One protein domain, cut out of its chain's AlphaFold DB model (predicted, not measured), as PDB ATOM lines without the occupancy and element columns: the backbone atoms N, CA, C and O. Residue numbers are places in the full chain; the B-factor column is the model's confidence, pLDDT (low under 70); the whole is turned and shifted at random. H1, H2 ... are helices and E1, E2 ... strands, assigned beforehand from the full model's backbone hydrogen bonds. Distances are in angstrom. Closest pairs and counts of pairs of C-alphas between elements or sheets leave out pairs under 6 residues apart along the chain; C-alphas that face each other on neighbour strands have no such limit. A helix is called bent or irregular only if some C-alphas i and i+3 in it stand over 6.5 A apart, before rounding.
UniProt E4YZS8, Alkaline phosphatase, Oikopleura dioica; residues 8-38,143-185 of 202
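What this domain is: This is residues 8 to 38 and 143 to 185 of the 202 residues of the protein "Alkaline phosphatase" of Oikopleura dioica (UniProt E4YZS8). A short ladder of two antiparallel strands, E1 and E2, stands in the middle of a loose row, with the long helix H1 on one side of it, H2 on the other, and the small helix H3 beyond H2 at the far end. H1, the strand pair and H2 slant nearly along one direction, and residues 8 to 14 of H1 stick out with nothing beside them. The printed part has 74 residues with three named helices and two named strands, in the order H1, E1, E2, H2, H3; the class is mixed, helices and strands. It is only just loose, close to compact, with a radius of gyration of the C-alphas of 13.8 A, and only just elongated, with spans of 43 by 29 by 20 A.

Where its parts are: Begin with the sheet. Strand E1 is residues 32 to 35; find C-alpha 32 at (27.364, -19.917, 0.253), and from there the strand runs 10.3 A to C-alpha 35 at (20.987, -27.867, -1.395). Strand E2 is residues 144 to 147, 10.4 A from first to last C-alpha. Now look back to the first printed residue: C-alpha 8 at (8.480, -27.281, 7.966) begins helix H1, residues 8 to 22, the longest helix by residues, 21.0 A long. Beyond E2, find helix H2 at residues 161 to 171, 15.8 A from first to last C-alpha. Helix H3 is the four residues 180 to 183, and it ends with C-alpha 183 at (47.345, -18.647, -9.843). None of the three helices is bent.

How they stand to each other: Compare E1 with E2 first: they are antiparallel neighbours, with 170 degrees between their N-to-C directions. Among the C-alphas that face each other are 33 and 146, 4.4 A apart, and 35 and 144, 4.6 A apart. On the backbone, N 32 and O 147 are 2.8 A apart and N 34 and O 145 are 2.9 A apart, both within hydrogen-bond range. Look next at the last residue of H1: the C-alphas of Ile 22 and Val 32 are the closest of H1 and E1, 7.4 A apart, and they are the one pair of these two elements within 8 A. H1 is apart from E2, H2 and H3. H2 and E1 are near each other, with 6 pairs of C-alphas within 10 A; H2 comes within 10 A of the sheet with its residues 163 to 167. H2 and H3 are near each other too, with 5 pairs within 10 A, and their closest C-alphas are 8.3 A apart. H3 is apart from E1 and E2. In H1 and H2 every O i to N i+4 pair is within hydrogen-bond range; H3 is too short for such a pair, and its one O i to N i+3 pair is within range.

The domain as a whole: The two C-alphas farthest apart are those of Tyr 9 and Asn 183, at 43.9 A. The printed part has one cut: residues 39 to 142 are not printed, and C-alphas 38 and 143 are 9.7 A apart across it, within the link from E1 to E2. Of the links that are printed whole, E2 to H2 is long, with 13 residues, 148 to 160, while H1 to E1 and H2 to H3 are short, with 9 and 8 residues. Read the B-factor column for the model's confidence: the mean pLDDT of the printed part is 94.3, and residues 184 to 185 are under 70.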
ATOM      1  N   LEU A   8       8.597 -28.679   8.412       89.19
ATOM      2  CA  LEU A   8       8.480 -27.281   7.966       89.19
ATOM      3  C   LEU A   8       8.957 -26.259   9.013       89.19
ATOM      4  O   LEU A   8       9.329 -25.144   8.650       89.19
ATOM      5  N   TYR A   9       8.935 -26.609  10.301       87.50
ATOM      6  CA  TYR A   9       9.532 -25.766  11.338       87.50
ATOM      7  C   TYR A   9      11.053 -25.876  11.300       87.50
ATOM      8  O   TYR A   9      11.711 -24.841  11.318       87.50
ATOM      9  N   ASP A  10      11.594 -27.085  11.140       90.06
ATOM     10  CA  ASP A  10      13.037 -27.292  10.997       90.06
ATOM     11  C   ASP A  10      13.574 -26.587   9.740       90.06
ATOM     12  O   ASP A  10      14.574 -25.874   9.812       90.06
ATOM     13  N   TRP A  11      12.846 -26.667   8.618       92.12
ATOM     14  CA  TRP A  11      13.155 -25.920   7.394       92.12
ATOM     15  C   TRP A  11      13.172 -24.404   7.619       92.12
ATOM     16  O   TRP A  11      14.057 -23.705   7.131       92.12
ATOM     17  N   LYS A  12      12.211 -23.871   8.382       93.12
ATOM     18  CA  LYS A  12      12.163 -22.439   8.713       93.12
ATOM     19  C   LYS A  12      13.360 -22.010   9.570       93.12
ATOM     20  O   LYS A  12      13.897 -20.918   9.374       93.12
ATOM     21  N   GLU A  13      13.755 -22.829  10.541       94.00
ATOM     22  CA  GLU A  13      14.932 -22.537  11.364       94.00
ATOM     23  C   GLU A  13      16.223 -22.642  10.535       94.00
ATOM     24  O   GLU A  13      17.113 -21.806  10.691       94.00
ATOM     25  N   PHE A  14      16.298 -23.587   9.591       95.69
ATOM     26  CA  PHE A  14      17.394 -23.675   8.625       95.69
ATOM     27  C   PHE A  14      17.479 -22.429   7.728       95.69
ATOM     28  O   PHE A  14      18.548 -21.834   7.626       95.69
ATOM     29  N   ASP A  15      16.361 -21.966   7.164       96.56
ATOM     30  CA  ASP A  15      16.289 -20.716   6.385       96.56
ATOM     31  C   ASP A  15      16.748 -19.499   7.210       96.56
ATOM     32  O   ASP A  15      17.559 -18.686   6.762       96.56
ATOM     33  N   THR A  16      16.320 -19.427   8.475       96.88
ATOM     34  CA  THR A  16      16.765 -18.382   9.410       96.88
ATOM     35  C   THR A  16      18.278 -18.451   9.648       96.88
ATOM     36  O   THR A  16      18.951 -17.418   9.701       96.88
ATOM     37  N   MET A  17      18.837 -19.657   9.777       96.19
ATOM     38  CA  MET A  17      20.276 -19.874   9.933       96.19
ATOM     39  C   MET A  17      21.055 -19.453   8.682       96.19
ATOM     40  O   MET A  17      22.060 -18.752   8.820       96.19
ATOM     41  N   VAL A  18      20.582 -19.797   7.479       96.50
ATOM     42  CA  VAL A  18      21.190 -19.358   6.209       96.50
ATOM     43  C   VAL A  18      21.189 -17.831   6.119       96.50
ATOM     44  O   VAL A  18      22.239 -17.230   5.891       96.50
ATOM     45  N   GLY A  19      20.047 -17.189   6.392       96.56
ATOM     46  CA  GLY A  19      19.926 -15.729   6.375       96.56
ATOM     47  C   GLY A  19      20.853 -15.027   7.375       96.56
ATOM     48  O   GLY A  19      21.425 -13.983   7.060       96.56
ATOM     49  N   ASN A  20      21.052 -15.612   8.558       96.88
ATOM     50  CA  ASN A  20      22.020 -15.111   9.536       96.88
ATOM     51  C   ASN A  20      23.467 -15.339   9.082       96.88
ATOM     52  O   ASN A  20      24.301 -14.459   9.265       96.88
ATOM     53  N   SER A  21      23.764 -16.489   8.475       94.94
ATOM     54  CA  SER A  21      25.113 -16.838   8.013       94.94
ATOM     55  C   SER A  21      25.583 -15.906   6.900       94.94
ATOM     56  O   SER A  21      26.707 -15.415   6.958       94.94
ATOM     57  N   ILE A  22      24.703 -15.571   5.949       95.94
ATOM     58  CA  ILE A  22      24.989 -14.603   4.878       95.94
ATOM     59  C   ILE A  22      25.354 -13.218   5.448       95.94
ATOM     60  O   ILE A  22      26.210 -12.534   4.901       95.94
ATOM     61  N   GLN A  23      24.770 -12.809   6.581       96.00
ATOM     62  CA  GLN A  23      25.102 -11.534   7.241       96.00
ATOM     63  C   GLN A  23      26.442 -11.555   7.995       96.00
ATOM     64  O   GLN A  23      26.920 -10.503   8.420       96.00
ATOM     65  N   MET A  24      27.024 -12.737   8.208       96.62
ATOM     66  CA  MET A  24      28.264 -12.923   8.967       96.62
ATOM     67  C   MET A  24      29.500 -13.092   8.075       96.62
ATOM     68  O   MET A  24      30.610 -13.136   8.605       96.62
ATOM     69  N   VAL A  25      29.324 -13.186   6.755       95.44
ATOM     70  CA  VAL A  25      30.398 -13.455   5.789       95.44
ATOM     71  C   VAL A  25      30.489 -12.350   4.734       95.44
ATOM     72  O   VAL A  25      29.505 -11.668   4.451       95.44
ATOM     73  N   ASP A  26      31.668 -12.170   4.135       96.94
ATOM     74  CA  ASP A  26      31.836 -11.319   2.953       96.94
ATOM     75  C   ASP A  26      31.648 -12.164   1.685       96.94
ATOM     76  O   ASP A  26      32.461 -13.030   1.359       96.94
ATOM     77  N   LEU A  27      30.561 -11.903   0.958       95.75
ATOM     78  CA  LEU A  27      30.207 -12.611  -0.276       95.75
ATOM     79  C   LEU A  27      31.160 -12.324  -1.450       95.75
ATOM     80  O   LEU A  27      31.052 -12.974  -2.486       95.75
ATOM     81  N   ASN A  28      32.105 -11.386  -1.322       95.62
ATOM     82  CA  ASN A  28      33.183 -11.240  -2.307       95.62
ATOM     83  C   ASN A  28      34.267 -12.316  -2.154       95.62
ATOM     84  O   ASN A  28      35.024 -12.551  -3.095       95.62
ATOM     85  N   GLU A  29      34.346 -12.969  -0.992       94.38
ATOM     86  CA  GLU A  29      35.347 -13.999  -0.688       94.38
ATOM     87  C   GLU A  29      34.753 -15.320  -0.182       94.38
ATOM     88  O   GLU A  29      35.470 -16.311  -0.058       94.38
ATOM     89  N   THR A  30      33.447 -15.365   0.074       95.88
ATOM     90  CA  THR A  30      32.749 -16.549   0.584       95.88
ATOM     91  C   THR A  30      31.671 -16.990  -0.389       95.88
ATOM     92  O   THR A  30      30.777 -16.212  -0.718       95.88
ATOM     93  N   ILE A  31      31.728 -18.253  -0.816       95.56
ATOM     94  CA  ILE A  31      30.617 -18.909  -1.507       95.56
ATOM     95  C   ILE A  31      29.705 -19.575  -0.472       95.56
ATOM     96  O   ILE A  31      30.157 -20.368   0.355       95.56
ATOM     97  N   VAL A  32      28.415 -19.259  -0.528       96.81
ATOM     98  CA  VAL A  32      27.364 -19.917   0.253       96.81
ATOM     99  C   VAL A  32      26.529 -20.744  -0.712       96.81
ATOM    100  O   VAL A  32      25.986 -20.207  -1.676       96.81
ATOM    101  N   MET A  33      26.426 -22.048  -0.455       96.50
ATOM    102  CA  MET A  33      25.584 -22.960  -1.227       96.50
ATOM    103  C   MET A  33      24.595 -23.692  -0.332       96.50
ATOM    104  O   MET A  33      24.940 -24.142   0.758       96.50
ATOM    105  N   VAL A  34      23.364 -23.812  -0.819       97.56
ATOM    106  CA  VAL A  34      22.256 -24.482  -0.139       97.56
ATOM    107  C   VAL A  34      21.654 -25.501  -1.094       97.56
ATOM    108  O   VAL A  34      21.252 -25.154  -2.201       97.56
ATOM    109  N   SER A  35      21.587 -26.753  -0.658       97.31
ATOM    110  CA  SER A  35      20.987 -27.867  -1.395       97.31
ATOM    111  C   SER A  35      20.369 -28.853  -0.407       97.31
ATOM    112  O   SER A  35      20.617 -28.764   0.796       97.31
ATOM    113  N   ALA A  36      19.603 -29.808  -0.925       97.44
ATOM    114  CA  ALA A  36      19.275 -31.041  -0.219       97.44
ATOM    115  C   ALA A  36      20.126 -32.207  -0.755       97.44
ATOM    116  O   ALA A  36      20.713 -32.118  -1.840       97.44
ATOM    117  N   ASP A  37      20.211 -33.286   0.014       97.12
ATOM    118  CA  ASP A  37      20.784 -34.561  -0.417       97.12
ATOM    119  C   ASP A  37      19.769 -35.404  -1.209       97.12
ATOM    120  O   ASP A  37      20.137 -36.039  -2.198       97.12
ATOM    121  N   HIS A  38      18.494 -35.350  -0.818       97.50
ATOM    122  CA  HIS A  38      17.339 -35.882  -1.546       97.50
ATOM    123  C   HIS A  38      16.050 -35.142  -1.146       97.50
ATOM    124  O   HIS A  38      16.064 -34.232  -0.320       97.50
ATOM    125  N   PRO A 143      16.735 -28.516  -5.596       97.19
ATOM    126  CA  PRO A 143      17.355 -27.263  -6.001       97.19
ATOM    127  C   PRO A 143      18.724 -27.078  -5.340       97.19
ATOM    128  O   PRO A 143      18.912 -27.419  -4.173       97.19
ATOM    129  N   VAL A 144      19.631 -26.427  -6.067       97.56
ATOM    130  CA  VAL A 144      20.867 -25.856  -5.527       97.56
ATOM    131  C   VAL A 144      20.786 -24.338  -5.665       97.56
ATOM    132  O   VAL A 144      20.583 -23.822  -6.765       97.56
ATOM    133  N   TYR A 145      20.950 -23.623  -4.557       97.50
ATOM    134  CA  TYR A 145      21.077 -22.167  -4.517       97.50
ATOM    135  C   TYR A 145      22.517 -21.801  -4.175       97.50
ATOM    136  O   TYR A 145      23.123 -22.443  -3.320       97.50
ATOM    137  N   ALA A 146      23.057 -20.771  -4.822       97.06
ATOM    138  CA  ALA A 146      24.427 -20.331  -4.611       97.06
ATOM    139  C   ALA A 146      24.541 -18.805  -4.664       97.06
ATOM    140  O   ALA A 146      23.938 -18.165  -5.528       97.06
ATOM    141  N   GLU A 147      25.361 -18.239  -3.784       97.06
ATOM    142  CA  GLU A 147      25.746 -16.827  -3.785       97.06
ATOM    143  C   GLU A 147      27.234 -16.695  -3.428       97.06
ATOM    144  O   GLU A 147      27.753 -17.477  -2.633       97.06
ATOM    145  N   GLY A 148      27.930 -15.729  -4.031       96.44
ATOM    146  CA  GLY A 148      29.362 -15.494  -3.825       96.44
ATOM    147  C   GLY A 148      30.246 -15.862  -5.027       96.44
ATOM    148  O   GLY A 148      29.747 -15.967  -6.158       96.44
ATOM    149  N   PRO A 149      31.570 -16.030  -4.830       96.12
ATOM    150  CA  PRO A 149      32.517 -16.303  -5.908       96.12
ATOM    151  C   PRO A 149      32.131 -17.565  -6.675       96.12
ATOM    152  O   PRO A 149      31.862 -18.596  -6.075       96.12
ATOM    153  N   TRP A 150      32.112 -17.484  -8.007       96.81
ATOM    154  CA  TRP A 150      31.806 -18.612  -8.903       96.81
ATOM    155  C   TRP A 150      30.386 -19.191  -8.821       96.81
ATOM    156  O   TRP A 150      30.083 -20.134  -9.548       96.81
ATOM    157  N   ALA A 151      29.468 -18.585  -8.058       97.12
ATOM    158  CA  ALA A 151      28.078 -19.044  -7.957       97.12
ATOM    159  C   ALA A 151      27.349 -19.135  -9.316       97.12
ATOM    160  O   ALA A 151      26.455 -19.956  -9.486       97.12
ATOM    161  N   HIS A 152      27.766 -18.351 -10.318       96.88
ATOM    162  CA  HIS A 152      27.224 -18.398 -11.684       96.88
ATOM    163  C   HIS A 152      27.462 -19.734 -12.416       96.88
ATOM    164  O   HIS A 152      26.805 -19.995 -13.425       96.88
ATOM    165  N   LEU A 153      28.381 -20.579 -11.930       97.00
ATOM    166  CA  LEU A 153      28.565 -21.943 -12.434       97.00
ATOM    167  C   LEU A 153      27.376 -22.847 -12.067       97.00
ATOM    168  O   LEU A 153      27.073 -23.785 -12.803       97.00
ATOM    169  N   ILE A 154      26.653 -22.526 -10.988       97.00
ATOM    170  CA  ILE A 154      25.407 -23.193 -10.602       97.00
ATOM    171  C   ILE A 154      24.259 -22.645 -11.458       97.00
ATOM    172  O   ILE A 154      23.549 -21.712 -11.085       97.00
ATOM    173  N   SER A 155      24.087 -23.208 -12.655       95.94
ATOM    174  CA  SER A 155      22.969 -22.867 -13.546       95.94
ATOM    175  C   SER A 155      22.492 -24.056 -14.381       95.94
ATOM    176  O   SER A 155      23.300 -24.813 -14.905       95.94
ATOM    177  N   GLY A 156      21.178 -24.232 -14.531       96.50
ATOM    178  CA  GLY A 156      20.611 -25.391 -15.232       96.50
ATOM    179  C   GLY A 156      20.524 -26.643 -14.353       96.50
ATOM    180  O   GLY A 156      20.341 -26.532 -13.144       96.50
ATOM    181  N   THR A 157      20.619 -27.823 -14.970       97.50
ATOM    182  CA  THR A 157      20.520 -29.129 -14.298       97.50
ATOM    183  C   THR A 157      21.898 -29.770 -14.207       97.50
ATOM    184  O   THR A 157      22.609 -29.835 -15.210       97.50
ATOM    185  N   HIS A 158      22.245 -30.268 -13.021       96.56
ATOM    186  CA  HIS A 158      23.546 -30.865 -12.726       96.56
ATOM    187  C   HIS A 158      23.393 -32.198 -12.013       96.56
ATOM    188  O   HIS A 158      22.414 -32.429 -11.311       96.56
ATOM    189  N   GLU A 159      24.413 -33.039 -12.140       98.12
ATOM    190  CA  GLU A 159      24.616 -34.161 -11.227       98.12
ATOM    191  C   GLU A 159      24.992 -33.635  -9.836       98.12
ATOM    192  O   GLU A 159      25.759 -32.677  -9.727       98.12
ATOM    193  N   GLN A 160      24.530 -34.284  -8.763       97.50
ATOM    194  CA  GLN A 160      24.761 -33.823  -7.382       97.50
ATOM    195  C   GLN A 160      26.252 -33.640  -7.039       97.50
ATOM    196  O   GLN A 160      26.614 -32.746  -6.274       97.50
ATOM    197  N   ILE A 161      27.137 -34.435  -7.651       97.38
ATOM    198  CA  ILE A 161      28.593 -34.337  -7.463       97.38
ATOM    199  C   ILE A 161      29.176 -32.988  -7.916       97.38
ATOM    200  O   ILE A 161      30.231 -32.573  -7.440       97.38
ATOM    201  N   MET A 162      28.481 -32.267  -8.799       96.25
ATOM    202  CA  MET A 162      28.901 -30.952  -9.280       96.25
ATOM    203  C   MET A 162      29.011 -29.925  -8.149       96.25
ATOM    204  O   MET A 162      29.901 -29.080  -8.198       96.25
ATOM    205  N   VAL A 163      28.187 -30.042  -7.097       96.50
ATOM    206  CA  VAL A 163      28.268 -29.164  -5.918       96.50
ATOM    207  C   VAL A 163      29.668 -29.227  -5.304       96.50
ATOM    208  O   VAL A 163      30.279 -28.187  -5.072       96.50
ATOM    209  N   ALA A 164      30.214 -30.433  -5.120       96.06
ATOM    210  CA  ALA A 164      31.561 -30.615  -4.585       96.06
ATOM    211  C   ALA A 164      32.624 -30.026  -5.524       96.06
ATOM    212  O   ALA A 164      33.468 -29.255  -5.079       96.06
ATOM    213  N   HIS A 165      32.537 -30.298  -6.829       97.19
ATOM    214  CA  HIS A 165      33.500 -29.775  -7.802       97.19
ATOM    215  C   HIS A 165      33.506 -28.242  -7.884       97.19
ATOM    216  O   HIS A 165      34.571 -27.643  -7.990       97.19
ATOM    217  N   VAL A 166      32.345 -27.584  -7.793       96.44
ATOM    218  CA  VAL A 166      32.285 -26.113  -7.772       96.44
ATOM    219  C   VAL A 166      32.853 -25.551  -6.472       96.44
ATOM    220  O   VAL A 166      33.549 -24.538  -6.521       96.44
ATOM    221  N   MET A 167      32.623 -26.209  -5.328       95.56
ATOM    222  CA  MET A 167      33.288 -25.828  -4.073       95.56
ATOM    223  C   MET A 167      34.806 -25.932  -4.202       95.56
ATOM    224  O   MET A 167      35.512 -24.985  -3.862       95.56
ATOM    225  N   GLU A 168      35.311 -27.052  -4.720       95.88
ATOM    226  CA  GLU A 168      36.750 -27.271  -4.878       95.88
ATOM    227  C   GLU A 168      37.382 -26.265  -5.848       95.88
ATOM    228  O   GLU A 168      38.412 -25.667  -5.528       95.88
ATOM    229  N   PHE A 169      36.720 -26.010  -6.981       95.81
ATOM    230  CA  PHE A 169      37.120 -25.008  -7.967       95.81
ATOM    231  C   PHE A 169      37.155 -23.598  -7.368       95.81
ATOM    232  O   PHE A 169      38.142 -22.878  -7.526       95.81
ATOM    233  N   ALA A 170      36.107 -23.198  -6.640       94.62
ATOM    234  CA  ALA A 170      36.025 -21.877  -6.021       94.62
ATOM    235  C   ALA A 170      37.077 -21.677  -4.919       94.62
ATOM    236  O   ALA A 170      37.579 -20.568  -4.743       94.62
ATOM    237  N   MET A 171      37.412 -22.747  -4.193       92.81
ATOM    238  CA  MET A 171      38.369 -22.727  -3.085       92.81
ATOM    239  C   MET A 171      39.817 -23.001  -3.503       92.81
ATOM    240  O   MET A 171      40.704 -22.906  -2.654       92.81
ATOM    241  N   CYS A 172      40.075 -23.332  -4.773       94.62
ATOM    242  CA  CYS A 172      41.405 -23.707  -5.261       94.62
ATOM    243  C   CYS A 172      42.013 -24.887  -4.487       94.62
ATOM    244  O   CYS A 172      43.175 -24.848  -4.078       94.62
ATOM    245  N   VAL A 173      41.216 -25.932  -4.251       93.38
ATOM    246  CA  VAL A 173      41.647 -27.154  -3.551       93.38
ATOM    247  C   VAL A 173      41.526 -28.380  -4.456       93.38
ATOM    248  O   VAL A 173      40.841 -28.354  -5.476       93.38
ATOM    249  N   GLY A 174      42.195 -29.471  -4.075       93.38
ATOM    250  CA  GLY A 174      42.141 -30.729  -4.820       93.38
ATOM    251  C   GLY A 174      42.770 -30.604  -6.205       93.38
ATOM    252  O   GLY A 174      43.864 -30.060  -6.343       93.38
ATOM    253  N   ASP A 175      42.071 -31.096  -7.225       93.56
ATOM    254  CA  ASP A 175      42.556 -31.089  -8.609       93.56
ATOM    255  C   ASP A 175      42.529 -29.686  -9.257       93.56
ATOM    256  O   ASP A 175      43.100 -29.496 -10.331       93.56
ATOM    257  N   TYR A 176      41.920 -28.687  -8.602       94.62
ATOM    258  CA  TYR A 176      41.737 -27.327  -9.129       94.62
ATOM    259  C   TYR A 176      42.777 -26.303  -8.643       94.62
ATOM    260  O   TYR A 176      42.617 -25.105  -8.866       94.62
ATOM    261  N   THR A 177      43.855 -26.729  -7.975       93.94
ATOM    262  CA  THR A 177      44.876 -25.800  -7.439       93.94
ATOM    263  C   THR A 177      45.593 -24.991  -8.521       93.94
ATOM    264  O   THR A 177      46.075 -23.897  -8.245       93.94
ATOM    265  N   GLU A 178      45.665 -25.522  -9.743       93.31
ATOM    266  CA  GLU A 178      46.403 -24.935 -10.870       93.31
ATOM    267  C   GLU A 178      45.521 -24.120 -11.830       93.31
ATOM    268  O   GLU A 178      45.991 -23.678 -12.882       93.31
ATOM    269  N   GLU A 179      44.245 -23.905 -11.495       93.19
ATOM    270  CA  GLU A 179      43.344 -23.089 -12.309       93.19
ATOM    271  C   GLU A 179      43.815 -21.623 -12.390       93.19
ATOM    272  O   GLU A 179      44.495 -21.094 -11.503       93.19
ATOM    273  N   GLU A 180      43.460 -20.930 -13.477       91.69
ATOM    274  CA  GLU A 180      43.975 -19.580 -13.768       91.69
ATOM    275  C   GLU A 180      43.653 -18.573 -12.649       91.69
ATOM    276  O   GLU A 180      44.505 -17.767 -12.251       91.69
ATOM    277  N   HIS A 181      42.448 -18.644 -12.076       89.94
ATOM    278  CA  HIS A 181      42.034 -17.764 -10.978       89.94
ATOM    279  C   HIS A 181      42.747 -18.064  -9.655       89.94
ATOM    280  O   HIS A 181      42.929 -17.156  -8.839       89.94
ATOM    281  N   CYS A 182      43.212 -19.297  -9.465       90.12
ATOM    282  CA  CYS A 182      44.000 -19.703  -8.302       90.12
ATOM    283  C   CYS A 182      45.421 -19.141  -8.378       90.12
ATOM    284  O   CYS A 182      45.946 -18.589  -7.409       90.12
ATOM    285  N   ASN A 183      46.004 -19.165  -9.576       82.69
ATOM    286  CA  ASN A 183      47.345 -18.647  -9.843       82.69
ATOM    287  C   ASN A 183      47.430 -17.109  -9.846       82.69
ATOM    288  O   ASN A 183      48.498 -16.533  -9.630       82.69
ATOM    289  N   SER A 184      46.297 -16.433 -10.032       64.88
ATOM    290  CA  SER A 184      46.203 -14.966 -10.066       64.88
ATOM    291  C   SER A 184      46.210 -14.302  -8.676       64.88
ATOM    292  O   SER A 184      46.368 -13.085  -8.579       64.88
ATOM    293  N   SER A 185      46.070 -15.085  -7.596       55.09
ATOM    294  CA  SER A 185      45.776 -14.595  -6.234       55.09
ATOM    295  C   SER A 185      46.981 -14.571  -5.275       55.09
ATOM    296  O   SER A 185      46.842 -14.234  -4.101       55.09
TER     297      SER A 185